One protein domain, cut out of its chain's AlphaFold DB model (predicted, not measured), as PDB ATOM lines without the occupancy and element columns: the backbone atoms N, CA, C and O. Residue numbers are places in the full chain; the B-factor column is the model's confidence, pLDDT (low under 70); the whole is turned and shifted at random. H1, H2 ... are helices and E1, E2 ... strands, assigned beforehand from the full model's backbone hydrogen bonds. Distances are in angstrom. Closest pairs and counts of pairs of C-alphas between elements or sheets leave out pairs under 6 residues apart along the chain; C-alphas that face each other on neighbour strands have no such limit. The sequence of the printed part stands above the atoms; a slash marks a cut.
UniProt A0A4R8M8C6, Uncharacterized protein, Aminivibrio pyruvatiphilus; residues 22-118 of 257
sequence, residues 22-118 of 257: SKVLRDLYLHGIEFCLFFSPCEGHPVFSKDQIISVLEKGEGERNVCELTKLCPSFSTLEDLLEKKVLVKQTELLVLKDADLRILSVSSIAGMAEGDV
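AT A GLANCE: This is residues 22 to 118 of the 257 residues of an uncharacterized protein of Aminivibrio pyruvatiphilus (UniProt A0A4R8M8C6). A small twisted sheet of four strands forms the core, with H1 over one face and H5 standing up from the opposite face. H2 joins H1 and H3 at one end of the model, while H4 sits by the edge strand E2. The 97 printed residues include, in order, H1 E1 E2 H2 H3 H4 E3 E4 H5; the mixed sheet runs E2 E1 E3 E4, and the class is mixed, helices and strands. The whole is compact, with a radius of gyration of the C-alphas of 12.6 A and spans of 37 by 27 by 26 A.

IN THESE COORDINATES: Find C-alpha 22 at (192.030, 181.528, 153.067); H1 runs from there to residue 30, 12.2 A. Next come E1, residues 35 to 38, E2, 46 to 49, H2, 50 to 57, H3, 66 to 72, and H4, 79 to 84. E3, 93 to 98, spans 15.0 A and E4, 101 to 106, 15.7 A. H5, 107 to 116, spans 13.7 A to C-alpha 116 at (170.075, 192.029, 172.222).

HOW THE PARTS SIT: Look first at E1 and E3, parallel, with N 37 and O 95 2.9 A apart. The hairpin E1 and E2 has N 36 and O 48 at 2.8 A; the hairpin E3 and E4 has N 96 and O 103 at 2.7 A. H1 is on the sheet at a height of 9.4 A; H5, on the opposite face, stands up at 56 degrees. H1 touches H2, the closest C-alphas being Leu 25 and Lys 50, 6.8 A. H2 and H3 only just touch, with 3 pairs of C-alphas within 8 A, the closest Val 56 and Leu 72, 6.7 A. H3 is on the sheet, across E2 at 89 degrees on the local plane; H4 only grazes the sheet with residues 79 to 82. Every O i to N i+4 pair is within hydrogen-bond range in H1, H2, H4 and H5; H3 has 1 of 3, beside 3 of 4 O i to N i+3 pairs.

THE WHOLE: The C-alphas of Gly 60 and Gly 116, the farthest apart, are 38.2 A apart. The printed part has no cut and no long link. Confidence is under 70 at residues 41 to 43 and 112 to 118.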
ATOM      1  N   SER A  22     192.297 181.765 154.493       86.56
ATOM      2  CA  SER A  22     192.030 181.528 153.067       86.56
ATOM      3  C   SER A  22     190.541 181.335 152.764       86.56
ATOM      4  O   SER A  22     190.051 181.786 151.726       86.56
ATOM      5  N   LYS A  23     189.799 180.672 153.661       88.00
ATOM      6  CA  LYS A  23     188.351 180.474 153.514       88.00
ATOM      7  C   LYS A  23     187.592 181.783 153.722       88.00
ATOM      8  O   LYS A  23     186.736 182.113 152.912       88.00
ATOM      9  N   VAL A  24     187.957 182.548 154.749       89.25
ATOM     10  CA  VAL A  24     187.340 183.850 155.047       89.25
ATOM     11  C   VAL A  24     187.539 184.829 153.896       89.25
ATOM     12  O   VAL A  24     186.581 185.462 153.462       89.25
ATOM     13  N   LEU A  25     188.752 184.909 153.338       91.56
ATOM     14  CA  LEU A  25     189.001 185.770 152.185       91.56
ATOM     15  C   LEU A  25     188.176 185.334 150.967       91.56
ATOM     16  O   LEU A  25     187.613 186.177 150.268       91.56
ATOM     17  N   ARG A  26     188.064 184.024 150.721       90.50
ATOM     18  CA  ARG A  26     187.224 183.497 149.638       90.50
ATOM     19  C   ARG A  26     185.762 183.905 149.814       90.50
ATOM     20  O   ARG A  26     185.155 184.337 148.840       90.50
ATOM     21  N   ASP A  27     185.231 183.811 151.028       89.75
ATOM     22  CA  ASP A  27     183.848 184.183 151.331       89.75
ATOM     23  C   ASP A  27     183.626 185.700 151.157       89.75
ATOM     24  O   ASP A  27     182.638 186.110 150.548       89.75
ATOM     25  N   LEU A  28     184.581 186.544 151.571       92.88
ATOM     26  CA  LEU A  28     184.540 187.996 151.331       92.88
ATOM     27  C   LEU A  28     184.459 188.343 149.837       92.88
ATOM     28  O   LEU A  28     183.682 189.211 149.438       92.88
ATOM     29  N   TYR A  29     185.249 187.672 148.994       93.06
ATOM     30  CA  TYR A  29     185.189 187.876 147.545       93.06
ATOM     31  C   TYR A  29     183.908 187.321 146.926       93.06
ATOM     32  O   TYR A  29     183.312 187.987 146.083       93.06
ATOM     33  N   LEU A  30     183.470 186.134 147.351       92.62
ATOM     34  CA  LEU A  30     182.275 185.479 146.819       92.62
ATOM     35  C   LEU A  30     181.008 186.298 147.078       92.62
ATOM     36  O   LEU A  30     180.128 186.352 146.223       92.62
ATOM     37  N   HIS A  31     180.937 186.960 148.230       89.94
ATOM     38  CA  HIS A  31     179.799 187.788 148.617       89.94
ATOM     39  C   HIS A  31     179.981 189.282 148.311       89.94
ATOM     40  O   HIS A  31     179.074 190.062 148.573       89.94
ATOM     41  N   GLY A  32     181.122 189.696 147.749       89.56
ATOM     42  CA  GLY A  32     181.382 191.105 147.430       89.56
ATOM     43  C   GLY A  32     181.478 192.017 148.660       89.56
ATOM     44  O   GLY A  32     181.232 193.213 148.551       89.56
ATOM     45  N   ILE A  33     181.839 191.471 149.822       93.38
ATOM     46  CA  ILE A  33     181.908 192.188 151.104       93.38
ATOM     47  C   ILE A  33     183.337 192.661 151.346       93.38
ATOM     48  O   ILE A  33     184.262 191.870 151.223       93.38
ATOM     49  N   GLU A  34     183.538 193.923 151.719       92.25
ATOM     50  CA  GLU A  34     184.882 194.505 151.897       92.25
ATOM     51  C   GLU A  34     185.528 194.224 153.258       92.25
ATOM     52  O   GLU A  34     186.755 194.200 153.373       92.25
ATOM     53  N   PHE A  35     184.713 193.989 154.284       93.44
ATOM     54  CA  PHE A  35     185.165 193.947 155.668       93.44
ATOM     55  C   PHE A  35     184.721 192.669 156.378       93.44
ATOM     56  O   PHE A  35     183.576 192.221 156.261       93.44
ATOM     57  N   CYS A  36     185.628 192.116 157.175       92.81
ATOM     58  CA  CYS A  36     185.351 191.053 158.126       92.81
ATOM     59  C   CYS A  36     185.391 191.619 159.546       92.81
ATOM     60  O   CYS A  36     186.323 192.338 159.900       92.81
ATOM     61  N   LEU A  37     184.383 191.297 160.353       91.94
ATOM     62  CA  LEU A  37     184.297 191.694 161.751       91.94
ATOM     63  C   LEU A  37     184.439 190.470 162.643       91.94
ATOM     64  O   LEU A  37     183.748 189.468 162.455       91.94
ATOM     65  N   PHE A  38     185.291 190.566 163.655       89.00
ATOM     66  CA  PHE A  38     185.360 189.574 164.717       89.00
ATOM     67  C   PHE A  38     184.504 190.039 165.877       89.00
ATOM     68  O   PHE A  38     184.738 191.094 166.467       89.00
ATOM     69  N   PHE A  39     183.488 189.248 166.214       82.31
ATOM     70  CA  PHE A  39     182.588 189.583 167.300       82.31
ATOM     71  C   PHE A  39     183.260 189.276 168.645       82.31
ATOM     72  O   PHE A  39     183.021 188.244 169.261       82.31
ATOM     73  N   SER A  40     184.136 190.188 169.077       76.19
ATOM     74  CA  SER A  40     184.880 190.114 170.335       76.19
ATOM     75  C   SER A  40     184.586 191.350 171.194       76.19
ATOM     76  O   SER A  40     185.142 192.418 170.924       76.19
ATOM     77  N   PRO A  41     183.733 191.234 172.231       65.88
ATOM     78  CA  PRO A  41     183.436 192.343 173.141       65.88
ATOM     79  C   PRO A  41     184.675 192.902 173.858       65.88
ATOM     80  O   PRO A  41     184.694 194.065 174.245       65.88
ATOM     81  N   CYS A  42     185.721 192.089 174.033       61.12
ATOM     82  CA  CYS A  42     186.935 192.493 174.750       61.12
ATOM     83  C   CYS A  42     187.944 193.260 173.914       61.12
ATOM     84  O   CYS A  42     188.721 194.031 174.466       61.12
ATOM     85  N   GLU A  43     187.922 193.072 172.600       63.59
ATOM     86  CA  GLU A  43     188.838 193.741 171.675       63.59
ATOM     87  C   GLU A  43     188.129 194.857 170.887       63.59
ATOM     88  O   GLU A  43     188.630 195.311 169.861       63.59
ATOM     89  N   GLY A  44     186.947 195.292 171.344       71.56
ATOM     90  CA  GLY A  44     186.175 196.360 170.700       71.56
ATOM     91  C   GLY A  44     185.637 195.977 169.318       71.56
ATOM     92  O   GLY A  44     185.485 196.836 168.455       71.56
ATOM     93  N   HIS A  45     185.372 194.689 169.089       86.75
ATOM     94  CA  HIS A  45     184.958 194.132 167.799       86.75
ATOM     95  C   HIS A  45     185.907 194.505 166.640       86.75
ATOM     96  O   HIS A  45     185.566 195.357 165.813       86.75
ATOM     97  N   PRO A  46     187.097 193.877 166.564       89.50
ATOM     98  CA  PRO A  46     188.079 194.129 165.514       89.50
ATOM     99  C   PRO A  46     187.496 193.953 164.110       89.50
ATOM    100  O   PRO A  46     186.837 192.952 163.816       89.50
ATOM    101  N   VAL A  47     187.778 194.910 163.230       92.38
ATOM    102  CA  VAL A  47     187.376 194.912 161.824       92.38
ATOM    103  C   VAL A  47     188.613 194.918 160.940       92.38
ATOM    104  O   VAL A  47     189.518 195.743 161.101       92.38
ATOM    105  N   PHE A  48     188.613 194.005 159.974       93.62
ATOM    106  CA  PHE A  48     189.682 193.811 159.008       93.62
ATOM    107  C   PHE A  48     189.160 194.019 157.589       93.62
ATOM    108  O   PHE A  48     188.109 193.484 157.228       93.62
ATOM    109  N   SER A  49     189.896 194.760 156.766       93.06
ATOM    110  CA  SER A  49     189.627 194.835 155.326       93.06
ATOM    111  C   SER A  49     190.193 193.621 154.583       93.06
ATOM    112  O   SER A  49     191.091 192.927 155.076       93.06
ATOM    113  N   LYS A  50     189.720 193.393 153.351       93.31
ATOM    114  CA  LYS A  50     190.336 192.430 152.419       93.31
ATOM    115  C   LYS A  50     191.845 192.623 152.302       93.31
ATOM    116  O   LYS A  50     192.580 191.654 152.453       93.31
ATOM    117  N   ASP A  51     192.304 193.857 152.104       91.69
ATOM    118  CA  ASP A  51     193.729 194.170 151.922       91.69
ATOM    119  C   ASP A  51     194.570 193.775 153.139       91.69
ATOM    120  O   ASP A  51     195.680 193.256 153.001       91.69
ATOM    121  N   GLN A  52     194.029 193.961 154.345       90.88
ATOM    122  CA  GLN A  52     194.693 193.542 155.577       90.88
ATOM    123  C   GLN A  52     194.793 192.019 155.673       90.88
ATOM    124  O   GLN A  52     195.836 191.503 156.069       90.88
ATOM    125  N   ILE A  53     193.743 191.293 155.279       89.88
ATOM    126  CA  ILE A  53     193.760 189.825 155.259       89.88
ATOM    127  C   ILE A  53     194.741 189.323 154.194       89.88
ATOM    128  O   ILE A  53     195.552 188.449 154.486       89.88
ATOM    129  N   ILE A  54     194.735 189.907 152.994       90.62
ATOM    130  CA  ILE A  54     195.677 189.581 151.910       90.62
ATOM    131  C   ILE A  54     197.118 189.785 152.378       90.62
ATOM    132  O   ILE A  54     197.934 188.879 152.237       90.62
ATOM    133  N   SER A  55     197.404 190.906 153.042       89.44
ATOM    134  CA  SER A  55     198.734 191.203 153.590       89.44
ATOM    135  C   SER A  55     199.217 190.156 154.605       89.44
ATOM    136  O   SER A  55     200.421 189.956 154.772       89.44
ATOM    137  N   VAL A  56     198.301 189.493 155.319       87.38
ATOM    138  CA  VAL A  56     198.628 188.380 156.227       87.38
ATOM    139  C   VAL A  56     198.821 187.077 155.449       87.38
ATOM    140  O   VAL A  56     199.751 186.327 155.737       87.38
ATOM    141  N   LEU A  57     197.999 186.820 154.431       87.31
ATOM    142  CA  LEU A  57     198.119 185.636 153.575       87.31
ATOM    143  C   LEU A  57     199.417 185.618 152.763       87.31
ATOM    144  O   LEU A  57     200.034 184.564 152.637       87.31
ATOM    145  N   GLU A  58     199.863 186.769 152.257       88.50
ATOM    146  CA  GLU A  58     201.127 186.907 151.518       88.50
ATOM    147  C   GLU A  58     202.350 186.526 152.362       88.50
ATOM    148  O   GLU A  58     203.371 186.105 151.823       88.50
ATOM    149  N   LYS A  59     202.235 186.588 153.695       87.50
ATOM    150  CA  LYS A  59     203.267 186.121 154.635       87.50
ATOM    151  C   LYS A  59     203.267 184.598 154.829       87.50
ATOM    152  O   LYS A  59     204.065 184.093 155.611       87.50
ATOM    153  N   GLY A  60     202.400 183.864 154.127       81.00
ATOM    154  CA  GLY A  60     202.306 182.403 154.186       81.00
ATOM    155  C   GLY A  60     201.400 181.863 155.298       81.00
ATOM    156  O   GLY A  60     201.366 180.656 155.516       81.00
ATOM    157  N   GLU A  61     200.635 182.716 155.980       80.88
ATOM    158  CA  GLU A  61     199.825 182.339 157.151       80.88
ATOM    159  C   GLU A  61     198.396 181.875 156.791       80.88
ATOM    160  O   GLU A  61     197.487 181.915 157.614       80.88
ATOM    161  N   GLY A  62     198.147 181.433 155.554       73.88
ATOM    162  CA  GLY A  62     196.780 181.201 155.060       73.88
ATOM    163  C   GLY A  62     196.008 180.031 155.657       73.88
ATOM    164  O   GLY A  62     194.776 180.068 155.698       73.88
ATOM    165  N   GLU A  63     196.715 179.033 156.177       80.56
ATOM    166  CA  GLU A  63     196.114 177.901 156.892       80.56
ATOM    167  C   GLU A  63     195.914 178.185 158.386       80.56
ATOM    168  O   GLU A  63     195.385 177.342 159.114       80.56
ATOM    169  N   ARG A  64     196.310 179.373 158.868       81.56
ATOM    170  CA  ARG A  64     196.056 179.775 160.249       81.56
ATOM    171  C   ARG A  64     194.571 179.951 160.502       81.56
ATOM    172  O   ARG A  64     193.777 180.304 159.622       81.56
ATOM    173  N   ASN A  65     194.224 179.725 161.759       81.12
ATOM    174  CA  ASN A  65     192.896 179.979 162.270       81.12
ATOM    175  C   ASN A  65     192.590 181.478 162.166       81.12
ATOM    176  O   ASN A  65     193.405 182.313 162.559       81.12
ATOM    177  N   VAL A  66     191.398 181.810 161.673       81.81
ATOM    178  CA  VAL A  66     190.918 183.190 161.588       81.81
ATOM    179  C   VAL A  66     191.019 183.943 162.922       81.81
ATOM    180  O   VAL A  66     191.358 185.122 162.921       81.81
ATOM    181  N   CYS A  67     190.838 183.272 164.063       76.38
ATOM    182  CA  CYS A  67     190.926 183.891 165.387       76.38
ATOM    183  C   CYS A  67     192.331 184.427 165.716       76.38
ATOM    184  O   CYS A  67     192.485 185.214 166.643       76.38
ATOM    185  N   GLU A  68     193.368 184.017 164.979       80.25
ATOM    186  CA  GLU A  68     194.731 184.527 165.149       80.25
ATOM    187  C   GLU A  68     194.966 185.854 164.411       80.25
ATOM    188  O   GLU A  68     196.009 186.477 164.606       80.25
ATOM    189  N   LEU A  69     194.016 186.337 163.599       82.00
ATOM    190  CA  LEU A  69     194.208 187.542 162.783       82.00
ATOM    191  C   LEU A  69     194.482 188.798 163.624       82.00
ATOM    192  O   LEU A  69     195.271 189.636 163.202       82.00
ATOM    193  N   THR A  70     193.918 188.900 164.833       83.12
ATOM    194  CA  THR A  70     194.193 190.014 165.765       83.12
ATOM    195  C   THR A  70     195.648 190.037 166.228       83.12
ATOM    196  O   THR A  70     196.211 191.108 166.443       83.12
ATOM    197  N   LYS A  71     196.301 188.870 166.301       83.56
ATOM    198  CA  LYS A  71     197.737 188.744 166.599       83.56
ATOM    199  C   LYS A  71     198.601 188.984 165.361       83.56
ATOM    200  O   LYS A  71     199.671 189.578 165.466       83.56
ATOM    201  N   LEU A  72     198.153 188.511 164.198       82.50
ATOM    202  CA  LEU A  72     198.901 188.581 162.936       82.50
ATOM    203  C   LEU A  72     198.845 189.971 162.277       82.50
ATOM    204  O   LEU A  72     199.759 190.344 161.538       82.50
ATOM    205  N   CYS A  73     197.789 190.740 162.546       83.25
ATOM    206  CA  CYS A  73     197.566 192.080 162.017       83.25
ATOM    207  C   CYS A  73     197.098 193.028 163.137       83.25
ATOM    208  O   CYS A  73     195.904 193.283 163.266       83.25
ATOM    209  N   PRO A  74     198.021 193.580 163.946       80.38
ATOM    210  CA  PRO A  74     197.677 194.464 165.064       80.38
ATOM    211  C   PRO A  74     197.154 195.845 164.631       80.38
ATOM    212  O   PRO A  74     196.687 196.613 165.462       80.38
ATOM    213  N   SER A  75     197.222 196.185 163.340       83.94
ATOM    214  CA  SER A  75     196.751 197.457 162.776       83.94
ATOM    215  C   SER A  75     195.259 197.453 162.401       83.94
ATOM    216  O   SER A  75     194.866 198.100 161.427       83.94
ATOM    217  N   PHE A  76     194.429 196.687 163.108       87.00
ATOM    218  CA  PHE A  76     192.985 196.645 162.865       87.00
ATOM    219  C   PHE A  76     192.287 197.910 163.381       87.00
ATOM    220  O   PHE A  76     192.819 198.636 164.217       87.00
ATOM    221  N   SER A  77     191.092 198.185 162.863       89.50
ATOM    222  CA  SER A  77     190.201 199.220 163.410       89.50
ATOM    223  C   SER A  77     189.071 198.559 164.186       89.50
ATOM    224  O   SER A  77     188.686 197.439 163.861       89.50
ATOM    225  N   THR A  78     188.522 199.222 165.197       89.19
ATOM    226  CA  THR A  78     187.316 198.735 165.882       89.19
ATOM    227  C   THR A  78     186.064 199.074 165.071       89.19
ATOM    228  O   THR A  78     186.077 199.973 164.219       89.19
ATOM    229  N   LEU A  79     184.960 198.366 165.324       86.81
ATOM    230  CA  LEU A  79     183.669 198.706 164.715       86.81
ATOM    231  C   LEU A  79     183.251 200.143 165.067       86.81
ATOM    232  O   LEU A  79     182.759 200.867 164.200       86.81
ATOM    233  N   GLU A  80     183.471 200.558 166.316       84.56
ATOM    234  CA  GLU A  80     183.153 201.903 166.806       84.56
ATOM    235  C   GLU A  80     183.956 202.976 166.060       84.56
ATOM    236  O   GLU A  80     183.359 203.899 165.501       84.56
ATOM    237  N   ASP A  81     185.275 202.799 165.917       86.38
ATOM    238  CA  ASP A  81     186.142 203.747 165.205       86.38
ATOM    239  C   ASP A  81     185.695 203.958 163.753       86.38
ATOM    240  O   ASP A  81     185.728 205.072 163.223       86.38
ATOM    241  N   LEU A  82     185.299 202.878 163.071       88.19
ATOM    242  CA  LEU A  82     184.863 202.940 161.676       88.19
ATOM    243  C   LEU A  82     183.483 203.588 161.518       88.19
ATOM    244  O   LEU A  82     183.221 204.208 160.481       88.19
ATOM    245  N   LEU A  83     182.619 203.485 162.529       87.00
ATOM    246  CA  LEU A  83     181.334 204.184 162.572       87.00
ATOM    247  C   LEU A  83     181.518 205.677 162.851       87.00
ATOM    248  O   LEU A  83     180.918 206.501 162.158       87.00
ATOM    249  N   GLU A  84     182.386 206.041 163.797       86.12
ATOM    250  CA  GLU A  84     182.716 207.439 164.098       86.12
ATOM    251  C   GLU A  84     183.329 208.147 162.887       86.12
ATOM    252  O   GLU A  84     182.924 209.257 162.525       86.12
ATOM    253  N   LYS A  85     184.248 207.468 162.192       88.88
ATOM    254  CA  LYS A  85     184.874 207.956 160.952       88.88
ATOM    255  C   LYS A  85     183.940 207.907 159.739       88.88
ATOM    256  O   LYS A  85     184.349 208.322 158.656       88.88
ATOM    257  N   LYS A  86     182.702 207.417 159.896       87.12
ATOM    258  CA  LYS A  86     181.700 207.238 158.828       87.12
ATOM    259  C   LYS A  86     182.202 206.403 157.644       87.12
ATOM    260  O   LYS A  86     181.730 206.575 156.524       87.12
ATOM    261  N   VAL A  87     183.155 205.507 157.893       89.44
ATOM    262  CA  VAL A  87     183.633 204.532 156.903       89.44
ATOM    263  C   VAL A  87     182.578 203.446 156.713       89.44
ATOM    264  O   VAL A  87     182.310 203.029 155.590       89.44
ATOM    265  N   LEU A  88     181.940 203.033 157.811       89.50
ATOM    266  CA  LEU A  88     180.812 202.111 157.804       89.50
ATOM    267  C   LEU A  88     179.510 202.866 158.075       89.50
ATOM    268  O   LEU A  88     179.421 203.698 158.977       89.50
ATOM    269  N   VAL A  89     178.471 202.544 157.308       88.62
ATOM    270  CA  VAL A  89     177.092 203.006 157.531       88.62
ATOM    271  C   VAL A  89     176.199 201.850 157.977       88.62
ATOM    272  O   VAL A  89     176.539 200.687 157.775       88.62
ATOM    273  N   LYS A  90     175.029 202.149 158.555       83.38
ATOM    274  CA  LYS A  90     174.119 201.151 159.155       83.38
ATOM    275  C   LYS A  90     173.745 199.987 158.226       83.38
ATOM    276  O   LYS A  90     173.550 198.873 158.699       83.38
ATOM    277  N   GLN A  91     173.651 200.243 156.925       86.38
ATOM    278  CA  GLN A  91     173.283 199.261 155.905       86.38
ATOM    279  C   GLN A  91     174.475 198.457 155.369       86.38
ATOM    280  O   GLN A  91     174.268 197.544 154.580       86.38
ATOM    281  N   THR A  92     175.706 198.788 155.768       90.12
ATOM    282  CA  THR A  92     176.901 198.080 155.294       90.12
ATOM    283  C   THR A  92     176.865 196.644 155.788       90.12
ATOM    284  O   THR A  92     176.685 196.410 156.985       90.12
ATOM    285  N   GLU A  93     177.034 195.697 154.874       93.06
ATOM    286  CA  GLU A  93     177.154 194.281 155.202       93.06
ATOM    287  C   GLU A  93     178.600 193.948 155.563       93.06
ATOM    288  O   GLU A  93     179.542 194.386 154.902       93.06
ATOM    289  N   LEU A  94     178.763 193.176 156.632       93.62
ATOM    290  CA  LEU A  94     180.041 192.695 157.136       93.62
ATOM    291  C   LEU A  94     179.994 191.173 157.222       93.62
ATOM    292  O   LEU A  94     178.963 190.593 157.578       93.62
ATOM    293  N   LEU A  95     181.126 190.526 156.950       93.31
ATOM    294  CA  LEU A  95     181.296 189.109 157.248       93.31
ATOM    295  C   LEU A  95     181.697 188.974 158.719       93.31
ATOM    296  O   LEU A  95     182.834 189.249 159.093       93.31
ATOM    297  N   VAL A  96     180.749 188.587 159.558       90.88
ATOM    298  CA  VAL A  96     180.898 188.493 161.007       90.88
ATOM    299  C   VAL A  96     181.300 187.082 161.404       90.88
ATOM    300  O   VAL A  96     180.594 186.120 161.101       90.88
ATOM    301  N   LEU A  97     182.408 186.975 162.129       87.31
ATOM    302  CA  LEU A  97     182.828 185.764 162.818       87.31
ATOM    303  C   LEU A  97     182.415 185.844 164.293       87.31
ATOM    304  O   LEU A  97     182.930 186.685 165.034       87.31
ATOM    305  N   LYS A  98     181.532 184.943 164.727       83.50
ATOM    306  CA  LYS A  98     181.129 184.758 166.132       83.50
ATOM    307  C   LYS A  98     181.138 183.262 166.451       83.50
ATOM    308  O   LYS A  98     180.526 182.493 165.721       83.50
ATOM    309  N   ASP A  99     181.856 182.844 167.494       73.19
ATOM    310  CA  ASP A  99     181.920 181.442 167.950       73.19
ATOM    311  C   ASP A  99     182.229 180.422 166.833       73.19
ATOM    312  O   ASP A  99     181.584 179.381 166.710       73.19
ATOM    313  N   ALA A 100     183.211 180.744 165.979       71.19
ATOM    314  CA  ALA A 100     183.596 179.969 164.789       71.19
ATOM    315  C   ALA A 100     182.520 179.853 163.685       71.19
ATOM    316  O   ALA A 100     182.723 179.143 162.695       71.19
ATOM    317  N   ASP A 101     181.406 180.573 163.809       77.50
ATOM    318  CA  ASP A 101     180.364 180.692 162.795       77.50
ATOM    319  C   ASP A 101     180.553 181.985 161.992       77.50
ATOM    320  O   ASP A 101     180.782 183.058 162.552       77.50
ATOM    321  N   LEU A 102     180.467 181.872 160.665       84.38
ATOM    322  CA  LEU A 102     180.566 183.000 159.739       84.38
ATOM    323  C   LEU A 102     179.174 183.360 159.236       84.38
ATOM    324  O   LEU A 102     178.462 182.511 158.699       84.38
ATOM    325  N   ARG A 103     178.793 184.626 159.391       87.44
ATOM    326  CA  ARG A 103     177.500 185.148 158.941       87.44
ATOM    327  C   ARG A 103     177.676 186.500 158.290       87.44
ATOM    328  O   ARG A 103     178.513 187.287 158.704       87.44
ATOM    329  N   ILE A 104     176.844 186.790 157.304       90.75
ATOM    330  CA  ILE A 104     176.770 188.124 156.718       90.75
ATOM    331  C   ILE A 104     175.703 188.888 157.484       90.75
ATOM    332  O   ILE A 104     174.562 188.433 157.570       90.75
ATOM    333  N   LEU A 105     176.081 190.010 158.081       90.62
ATOM    334  CA  LEU A 105     175.183 190.833 158.881       90.62
ATOM    335  C   LEU A 105     175.379 192.305 158.543       90.62
ATOM    336  O   LEU A 105     176.497 192.758 158.306       90.62
ATOM    337  N   SER A 106     174.286 193.065 158.566       90.62
ATOM    338  CA  SER A 106     174.364 194.522 158.459       90.62
ATOM    339  C   SER A 106     174.887 195.135 159.758       90.62
ATOM    340  O   SER A 106     174.613 194.615 160.843       90.62
ATOM    341  N   VAL A 107     175.547 196.291 159.681       88.44
ATOM    342  CA  VAL A 107     175.952 197.072 160.866       88.44
ATOM    343  C   VAL A 107     174.771 197.321 161.813       88.44
ATOM    344  O   VAL A 107     174.926 197.198 163.023       88.44
ATOM    345  N   SER A 108     173.571 197.608 161.295       83.94
ATOM    346  CA  SER A 108     172.376 197.765 162.136       83.94
ATOM    347  C   SER A 108     171.973 196.491 162.878       83.94
ATOM    348  O   SER A 108     171.559 196.563 164.032       83.94
ATOM    349  N   SER A 109     172.124 195.326 162.247       82.31
ATOM    350  CA  SER A 109     171.861 194.030 162.880       82.31
ATOM    351  C   SER A 109     172.915 193.708 163.933       82.31
ATOM    352  O   SER A 109     172.574 193.171 164.978       82.31
ATOM    353  N   ILE A 110     174.175 194.076 163.687       83.12
ATOM    354  CA  ILE A 110     175.285 193.877 164.627       83.12
ATOM    355  C   ILE A 110     175.123 194.776 165.851       83.12
ATOM    356  O   ILE A 110     175.282 194.298 166.966       83.12
ATOM    357  N   ALA A 111     174.729 196.040 165.670       74.75
ATOM    358  CA  ALA A 111     174.384 196.929 166.781       74.75
ATOM    359  C   ALA A 111     173.206 196.370 167.599       74.75
ATOM    360  O   ALA A 111     173.266 196.325 168.823       74.75
ATOM    361  N   GLY A 112     172.179 195.838 166.924       62.53
ATOM    362  CA  GLY A 112     171.070 195.143 167.581       62.53
ATOM    363  C   GLY A 112     171.477 193.842 168.286       62.53
ATOM    364  O   GLY A 112     170.846 193.471 169.269       62.53
ATOM    365  N   MET A 113     172.538 193.161 167.839       63.03
ATOM    366  CA  MET A 113     173.130 192.007 168.531       63.03
ATOM    367  C   MET A 113     174.019 192.428 169.706       63.03
ATOM    368  O   MET A 113     174.037 191.753 170.726       63.03
ATOM    369  N   ALA A 114     174.723 193.555 169.613       54.97
ATOM    370  CA  ALA A 114     175.435 194.129 170.751       54.97
ATOM    371  C   ALA A 114     174.462 194.553 171.869       54.97
ATOM    372  O   ALA A 114     174.812 194.486 173.042       54.97
ATOM    373  N   GLU A 115     173.229 194.935 171.513       45.12
ATOM    374  CA  GLU A 115     172.167 195.292 172.463       45.12
ATOM    375  C   GLU A 115     171.292 194.098 172.904       45.12
ATOM    376  O   GLU A 115     170.845 194.061 174.050       45.12
ATOM    377  N   GLY A 116     171.036 193.126 172.020       37.97
ATOM    378  CA  GLY A 116     170.075 192.029 172.222       37.97
ATOM    379  C   GLY A 116     170.673 190.624 172.362       37.97
ATOM    380  O   GLY A 116     169.962 189.707 172.755       37.97
ATOM    381  N   ASP A 117     171.965 190.462 172.083       40.88
ATOM    382  CA  ASP A 117     172.731 189.206 172.154       40.88
ATOM    383  C   ASP A 117     173.860 189.321 173.198       40.88
ATOM    384  O   ASP A 117     174.898 188.657 173.134       40.88
ATOM    385  N   VAL A 118     173.635 190.178 174.202       43.59
ATOM    386  CA  VAL A 118     174.275 190.061 175.507       43.59
ATOM    387  C   VAL A 118     173.679 188.812 176.150       43.59
ATOM    388  O   VAL A 118     172.730 188.884 176.927       43.59
TER     389      VAL A 118